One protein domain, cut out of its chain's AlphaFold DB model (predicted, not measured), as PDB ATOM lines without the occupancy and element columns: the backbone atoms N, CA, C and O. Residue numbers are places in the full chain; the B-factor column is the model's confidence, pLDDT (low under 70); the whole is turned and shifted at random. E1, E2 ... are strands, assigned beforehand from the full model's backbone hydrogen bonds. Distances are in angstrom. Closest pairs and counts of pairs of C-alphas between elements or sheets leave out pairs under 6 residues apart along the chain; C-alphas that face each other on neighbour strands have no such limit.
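Overview. This is residues 29 to 85 of the 93 residues of an uncharacterized protein of Phytophthora cactorum (UniProt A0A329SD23). With little regular structure, this rod is a long two-stranded hairpin, E1 and E2, with short E3 beside E2 and a long loop at one end, whose residues 47 to 54 stick out. Of 57 printed residues, 20 are in three named strands, E1, E2, E3 along the chain: all strand, no named helix. The sheet, E1 - E2 - E3, is a meander, each strand the antiparallel neighbour of the one before. The whole is extended, radius of gyration of the C-alphas 16.8 A, spanning 55 by 22 by 14 A.

Along the chain. Find C-alpha 29 at (5.309, -0.062, 38.071); there E1, residues 29 to 36, begins its 22.7 A. E2, residues 66 to 74, runs 26.3 A. E3, residues 82 to 84, 6.2 A long, ends at (10.451, -4.712, 21.779).

Arrangement. In the hairpin E1 and E2, 159 degrees, find N 29 and O 73 within hydrogen-bond range, 2.8 A. In the hairpin E2 and E3, 147 degrees, find N 82 and O 70, 2.9 A.

Size, cuts and confidence. The C-alphas farthest apart, of Arg 51 and Lys 76, are 55.4 A apart. The printed part has no cut; residues 37 to 65 form a long link. pLDDT is under 70 at residues 38 to 45 and 55 to 64.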
ATOM      1  N   PHE A  29       4.002   0.553  38.240       96.44
ATOM      2  CA  PHE A  29       5.309  -0.062  38.071       96.44
ATOM      3  C   PHE A  29       5.465  -0.488  36.619       96.44
ATOM      4  O   PHE A  29       4.507  -0.958  36.015       96.44
ATOM      5  N   SER A  30       6.666  -0.362  36.072       95.56
ATOM      6  CA  SER A  30       7.008  -0.852  34.740       95.56
ATOM      7  C   SER A  30       8.414  -1.418  34.744       95.56
ATOM      8  O   SER A  30       9.262  -0.941  35.503       95.56
ATOM      9  N   ASP A  31       8.659  -2.409  33.901       94.69
ATOM     10  CA  ASP A  31       9.988  -2.982  33.716       94.69
ATOM     11  C   ASP A  31      10.109  -3.652  32.342       94.69
ATOM     12  O   ASP A  31       9.110  -3.926  31.665       94.69
ATOM     13  N   GLU A  32      11.343  -3.960  31.963       92.56
ATOM     14  CA  GLU A  32      11.659  -4.781  30.803       92.56
ATOM     15  C   GLU A  32      12.099  -6.172  31.222       92.56
ATOM     16  O   GLU A  32      12.892  -6.371  32.147       92.56
ATOM     17  N   LYS A  33      11.657  -7.168  30.462       89.06
ATOM     18  CA  LYS A  33      12.079  -8.549  30.663       89.06
ATOM     19  C   LYS A  33      12.495  -9.162  29.339       89.06
ATOM     20  O   LYS A  33      11.723  -9.229  28.387       89.06
ATOM     21  N   LYS A  34      13.716  -9.697  29.312       86.88
ATOM     22  CA  LYS A  34      14.170 -10.607  28.258       86.88
ATOM     23  C   LYS A  34      13.769 -12.045  28.606       86.88
ATOM     24  O   LYS A  34      14.069 -12.527  29.708       86.88
ATOM     25  N   PHE A  35      13.111 -12.718  27.670       83.00
ATOM     26  CA  PHE A  35      12.827 -14.150  27.671       83.00
ATOM     27  C   PHE A  35      13.662 -14.801  26.574       83.00
ATOM     28  O   PHE A  35      13.554 -14.429  25.408       83.00
ATOM     29  N   ASN A  36      14.520 -15.749  26.940       79.38
ATOM     30  CA  ASN A  36      15.264 -16.520  25.952       79.38
ATOM     31  C   ASN A  36      14.434 -17.752  25.561       79.38
ATOM     32  O   ASN A  36      13.753 -18.333  26.410       79.38
ATOM     33  N   LEU A  37      14.438 -18.110  24.276       77.06
ATOM     34  CA  LEU A  37      13.614 -19.213  23.760       77.06
ATOM     35  C   LEU A  37      14.230 -20.591  24.041       77.06
ATOM     36  O   LEU A  37      13.573 -21.612  23.872       77.06
ATOM     37  N   ASP A  38      15.478 -20.621  24.500       69.44
ATOM     38  CA  ASP A  38      16.250 -21.819  24.814       69.44
ATOM     39  C   ASP A  38      15.948 -22.391  26.215       69.44
ATOM     40  O   ASP A  38      16.625 -23.312  26.661       69.44
ATOM     41  N   GLY A  39      14.905 -21.906  26.892       61.09
ATOM     42  CA  GLY A  39      14.404 -22.452  28.153       61.09
ATOM     43  C   GLY A  39      14.913 -21.727  29.410       61.09
ATOM     44  O   GLY A  39      15.800 -20.874  29.342       61.09
ATOM     45  N   PRO A  40      14.326 -22.020  30.585       60.81
ATOM     46  CA  PRO A  40      14.675 -21.348  31.832       60.81
ATOM     47  C   PRO A  40      16.137 -21.597  32.239       60.81
ATOM     48  O   PRO A  40      16.742 -22.604  31.862       60.81
ATOM     49  N   ASP A  41      16.695 -20.687  33.043       57.22
ATOM     50  CA  ASP A  41      18.054 -20.758  33.600       57.22
ATOM     51  C   ASP A  41      18.317 -22.101  34.314       57.22
ATOM     52  O   ASP A  41      18.066 -22.257  35.505       57.22
ATOM     53  N   GLY A  42      18.826 -23.085  33.566       53.22
ATOM     54  CA  GLY A  42      19.243 -24.397  34.070       53.22
ATOM     55  C   GLY A  42      18.303 -25.577  33.788       53.22
ATOM     56  O   GLY A  42      18.655 -26.694  34.152       53.22
ATOM     57  N   MET A  43      17.160 -25.385  33.116       53.50
ATOM     58  CA  MET A  43      16.221 -26.470  32.763       53.50
ATOM     59  C   MET A  43      16.080 -26.625  31.243       53.50
ATOM     60  O   MET A  43      15.008 -26.444  30.669       53.50
ATOM     61  N   GLN A  44      17.186 -26.960  30.582       60.00
ATOM     62  CA  GLN A  44      17.156 -27.444  29.203       60.00
ATOM     63  C   GLN A  44      16.994 -28.964  29.217       60.00
ATOM     64  O   GLN A  44      17.876 -29.683  29.686       60.00
ATOM     65  N   TYR A  45      15.863 -29.448  28.706       66.75
ATOM     66  CA  TYR A  45      15.704 -30.850  28.331       66.75
ATOM     67  C   TYR A  45      16.120 -30.987  26.868       66.75
ATOM     68  O   TYR A  45      15.586 -30.287  26.009       66.75
ATOM     69  N   TYR A  46      17.069 -31.873  26.584       70.12
ATOM     70  CA  TYR A  46      17.450 -32.227  25.222       70.12
ATOM     71  C   TYR A  46      17.479 -33.748  25.081       70.12
ATOM     72  O   TYR A  46      17.693 -34.474  26.056       70.12
ATOM     73  N   TRP A  47      17.228 -34.228  23.866       74.06
ATOM     74  CA  TRP A  47      17.357 -35.640  23.538       74.06
ATOM     75  C   TRP A  47      18.829 -35.951  23.299       74.06
ATOM     76  O   TRP A  47      19.470 -35.325  22.459       74.06
ATOM     77  N   HIS A  48      19.362 -36.906  24.053       79.06
ATOM     78  CA  HIS A  48      20.756 -37.316  23.983       79.06
ATOM     79  C   HIS A  48      20.831 -38.796  23.619       79.06
ATOM     80  O   HIS A  48      20.241 -39.628  24.310       79.06
ATOM     81  N   ASP A  49      21.551 -39.122  22.547       82.38
ATOM     82  CA  ASP A  49      21.952 -40.504  22.294       82.38
ATOM     83  C   ASP A  49      23.017 -40.898  23.322       82.38
ATOM     84  O   ASP A  49      24.047 -40.246  23.443       82.38
ATOM     85  N   LEU A  50      22.786 -41.989  24.050       83.19
ATOM     86  CA  LEU A  50      23.699 -42.489  25.082       83.19
ATOM     87  C   LEU A  50      25.048 -42.970  24.520       83.19
ATOM     88  O   LEU A  50      25.953 -43.289  25.289       83.19
ATOM     89  N   ARG A  51      25.175 -43.071  23.193       89.19
ATOM     90  CA  ARG A  51      26.414 -43.438  22.493       89.19
ATOM     91  C   ARG A  51      27.329 -42.246  22.213       89.19
ATOM     92  O   ARG A  51      28.457 -42.465  21.776       89.19
ATOM     93  N   THR A  52      26.860 -41.015  22.408       79.94
ATOM     94  CA  THR A  52      27.638 -39.797  22.151       79.94
ATOM     95  C   THR A  52      28.009 -39.096  23.454       79.94
ATOM     96  O   THR A  52      27.462 -39.386  24.516       79.94
ATOM     97  N   GLU A  53      28.986 -38.189  23.407       79.00
ATOM     98  CA  GLU A  53      29.344 -37.400  24.586       79.00
ATOM     99  C   GLU A  53      28.261 -36.371  24.924       79.00
ATOM    100  O   GLU A  53      27.591 -35.815  24.049       79.00
ATOM    101  N   LYS A  54      28.089 -36.111  26.221       74.56
ATOM    102  CA  LYS A  54      27.082 -35.185  26.729       74.56
ATOM    103  C   LYS A  54      27.413 -33.756  26.292       74.56
ATOM    104  O   LYS A  54      28.416 -33.199  26.730       74.56
ATOM    105  N   GLU A  55      26.540 -33.131  25.506       65.94
ATOM    106  CA  GLU A  55      26.693 -31.712  25.180       65.94
ATOM    107  C   GLU A  55      26.541 -30.851  26.443       65.94
ATOM    108  O   GLU A  55      25.518 -30.869  27.135       65.94
ATOM    109  N   THR A  56      27.584 -30.087  26.768       60.28
ATOM    110  CA  THR A  56      27.559 -29.096  27.846       60.28
ATOM    111  C   THR A  56      27.456 -27.693  27.264       60.28
ATOM    112  O   THR A  56      28.448 -27.111  26.821       60.28
ATOM    113  N   PHE A  57      26.255 -27.120  27.297       58.34
ATOM    114  CA  PHE A  57      26.003 -25.746  26.865       58.34
ATOM    115  C   PHE A  57      26.526 -24.737  27.905       58.34
ATOM    116  O   PHE A  57      25.786 -24.288  28.782       58.34
ATOM    117  N   PHE A  58      27.814 -24.382  27.827       53.81
ATOM    118  CA  PHE A  58      28.449 -23.419  28.744       53.81
ATOM    119  C   PHE A  58      28.422 -21.955  28.272       53.81
ATOM    120  O   PHE A  58      28.678 -21.063  29.080       53.81
ATOM    121  N   SER A  59      28.090 -21.653  27.012       50.31
ATOM    122  CA  SER A  59      28.115 -20.274  26.499       50.31
ATOM    123  C   SER A  59      26.757 -19.828  25.939       50.31
ATOM    124  O   SER A  59      26.337 -20.182  24.845       50.31
ATOM    125  N   ARG A  60      26.062 -18.993  26.723       58.16
ATOM    126  CA  ARG A  60      24.698 -18.489  26.456       58.16
ATOM    127  C   ARG A  60      24.667 -17.026  26.008       58.16
ATOM    128  O   ARG A  60      23.796 -16.262  26.414       58.16
ATOM    129  N   GLN A  61      25.669 -16.582  25.250       53.34
ATOM    130  CA  GLN A  61      25.716 -15.181  24.816       53.34
ATOM    131  C   GLN A  61      24.974 -14.938  23.494       53.34
ATOM    132  O   GLN A  61      24.373 -13.878  23.373       53.34
ATOM    133  N   ASN A  62      24.941 -15.893  22.548       50.84
ATOM    134  CA  ASN A  62      24.593 -15.583  21.148       50.84
ATOM    135  C   ASN A  62      23.794 -16.653  20.364       50.84
ATOM    136  O   ASN A  62      23.765 -16.595  19.138       50.84
ATOM    137  N   GLY A  63      23.131 -17.617  21.006       64.31
ATOM    138  CA  GLY A  63      22.373 -18.656  20.289       64.31
ATOM    139  C   GLY A  63      21.032 -18.939  20.952       64.31
ATOM    140  O   GLY A  63      20.961 -18.944  22.173       64.31
ATOM    141  N   GLY A  64      19.976 -19.136  20.161       67.19
ATOM    142  CA  GLY A  64      18.649 -19.532  20.655       67.19
ATOM    143  C   GLY A  64      17.543 -18.492  20.479       67.19
ATOM    144  O   GLY A  64      16.378 -18.839  20.592       67.19
ATOM    145  N   GLY A  65      17.871 -17.244  20.131       76.44
ATOM    146  CA  GLY A  65      16.874 -16.179  19.992       76.44
ATOM    147  C   GLY A  65      16.246 -15.769  21.332       76.44
ATOM    148  O   GLY A  65      16.336 -16.451  22.353       76.44
ATOM    149  N   SER A  66      15.635 -14.591  21.358       80.88
ATOM    150  CA  SER A  66      15.030 -14.055  22.573       80.88
ATOM    151  C   SER A  66      13.960 -13.038  22.243       80.88
ATOM    152  O   SER A  66      14.112 -12.289  21.280       80.88
ATOM    153  N   VAL A  67      12.951 -12.956  23.097       87.00
ATOM    154  CA  VAL A  67      11.915 -11.932  23.049       87.00
ATOM    155  C   VAL A  67      12.151 -10.965  24.200       87.00
ATOM    156  O   VAL A  67      12.316 -11.382  25.347       87.00
ATOM    157  N   MET A  68      12.192  -9.672  23.899       89.94
ATOM    158  CA  MET A  68      12.187  -8.628  24.914       89.94
ATOM    159  C   MET A  68      10.790  -8.032  24.991       89.94
ATOM    160  O   MET A  68      10.191  -7.724  23.962       89.94
ATOM    161  N   ILE A  69      10.277  -7.894  26.205       91.69
ATOM    162  CA  ILE A  69       9.000  -7.240  26.447       91.69
ATOM    163  C   ILE A  69       9.180  -6.071  27.403       91.69
ATOM    164  O   ILE A  69      10.036  -6.122  28.290       91.69
ATOM    165  N   TRP A  70       8.328  -5.069  27.248       93.88
ATOM    166  CA  TRP A  70       8.044  -4.066  28.263       93.88
ATOM    167  C   TRP A  70       6.625  -4.287  28.774       93.88
ATOM    168  O   TRP A  70       5.716  -4.620  28.008       93.88
ATOM    169  N   GLY A  71       6.435  -4.124  30.075       94.50
ATOM    170  CA  GLY A  71       5.116  -4.211  30.680       94.50
ATOM    171  C   GLY A  71       5.018  -3.335  31.913       94.50
ATOM    172  O   GLY A  71       6.017  -3.044  32.573       94.50
ATOM    173  N   GLY A  72       3.790  -2.942  32.233       96.06
ATOM    174  CA  GLY A  72       3.477  -2.201  33.443       96.06
ATOM    175  C   GLY A  72       2.313  -2.806  34.211       96.06
ATOM    176  O   GLY A  72       1.483  -3.519  33.653       96.06
ATOM    177  N   PHE A  73       2.241  -2.531  35.507       96.75
ATOM    178  CA  PHE A  73       1.110  -2.905  36.344       96.75
ATOM    179  C   PHE A  73       0.942  -1.942  37.521       96.75
ATOM    180  O   PHE A  73       1.866  -1.241  37.929       96.75
ATOM    181  N   SER A  74      -0.258  -1.920  38.081       96.62
ATOM    182  CA  SER A  74      -0.608  -1.206  39.309       96.62
ATOM    183  C   SER A  74      -1.517  -2.088  40.164       96.62
ATOM    184  O   SER A  74      -1.885  -3.190  39.749       96.62
ATOM    185  N   SER A  75      -1.948  -1.602  41.328       96.25
ATOM    186  CA  SER A  75      -2.955  -2.317  42.126       96.25
ATOM    187  C   SER A  75      -4.294  -2.496  41.402       96.25
ATOM    188  O   SER A  75      -5.074  -3.373  41.763       96.25
ATOM    189  N   LYS A  76      -4.549  -1.713  40.345       95.69
ATOM    190  CA  LYS A  76      -5.782  -1.768  39.547       95.69
ATOM    191  C   LYS A  76      -5.728  -2.759  38.385       95.69
ATOM    192  O   LYS A  76      -6.762  -3.010  37.776       95.69
ATOM    193  N   GLY A  77      -4.554  -3.299  38.061       94.56
ATOM    194  CA  GLY A  77      -4.385  -4.235  36.952       94.56
ATOM    195  C   GLY A  77      -3.106  -4.012  36.154       94.56
ATOM    196  O   GLY A  77      -2.239  -3.218  36.525       94.56
ATOM    197  N   THR A  78      -2.996  -4.746  35.053       95.94
ATOM    198  CA  THR A  78      -1.837  -4.760  34.157       95.94
ATOM    199  C   THR A  78      -2.079  -3.879  32.937       95.94
ATOM    200  O   THR A  78      -3.196  -3.820  32.426       95.94
ATOM    201  N   ALA A  79      -1.030  -3.215  32.465       91.88
ATOM    202  CA  ALA A  79      -1.004  -2.591  31.151       91.88
ATOM    203  C   ALA A  79      -0.763  -3.649  30.066       91.88
ATOM    204  O   ALA A  79      -0.295  -4.755  30.354       91.88
ATOM    205  N   ASP A  80      -1.050  -3.283  28.819       92.44
ATOM    206  CA  ASP A  80      -0.731  -4.121  27.671       92.44
ATOM    207  C   ASP A  80       0.782  -4.341  27.558       92.44
ATOM    208  O   ASP A  80       1.598  -3.463  27.856       92.44
ATOM    209  N   ILE A  81       1.154  -5.546  27.131       93.12
ATOM    210  CA  ILE A  81       2.550  -5.926  26.936       93.12
ATOM    211  C   ILE A  81       3.010  -5.429  25.567       93.12
ATOM    212  O   ILE A  81       2.421  -5.779  24.543       93.12
ATOM    213  N   ALA A  82       4.105  -4.674  25.548       91.88
ATOM    214  CA  ALA A  82       4.763  -4.254  24.319       91.88
ATOM    215  C   ALA A  82       5.923  -5.201  23.992       91.88
ATOM    216  O   ALA A  82       6.787  -5.465  24.831       91.88
ATOM    217  N   PHE A  83       5.957  -5.703  22.759       90.06
ATOM    218  CA  PHE A  83       7.088  -6.471  22.243       90.06
ATOM    219  C   PHE A  83       8.132  -5.511  21.678       90.06
ATOM    220  O   PHE A  83       7.835  -4.742  20.766       90.06
ATOM    221  N   LEU A  84       9.352  -5.569  22.210       87.69
ATOM    222  CA  LEU A  84      10.451  -4.712  21.779       87.69
ATOM    223  C   LEU A  84      11.339  -5.456  20.781       87.69
ATOM    224  O   LEU A  84      11.783  -6.583  21.029       87.69
ATOM    225  N   SER A  85      11.625  -4.816  19.648       82.44
ATOM    226  CA  SER A  85      12.568  -5.329  18.656       82.44
ATOM    227  C   SER A  85      13.979  -4.814  18.937       82.44
ATOM    228  O   SER A  85      14.226  -3.613  18.883       82.44
TER     229      SER A  85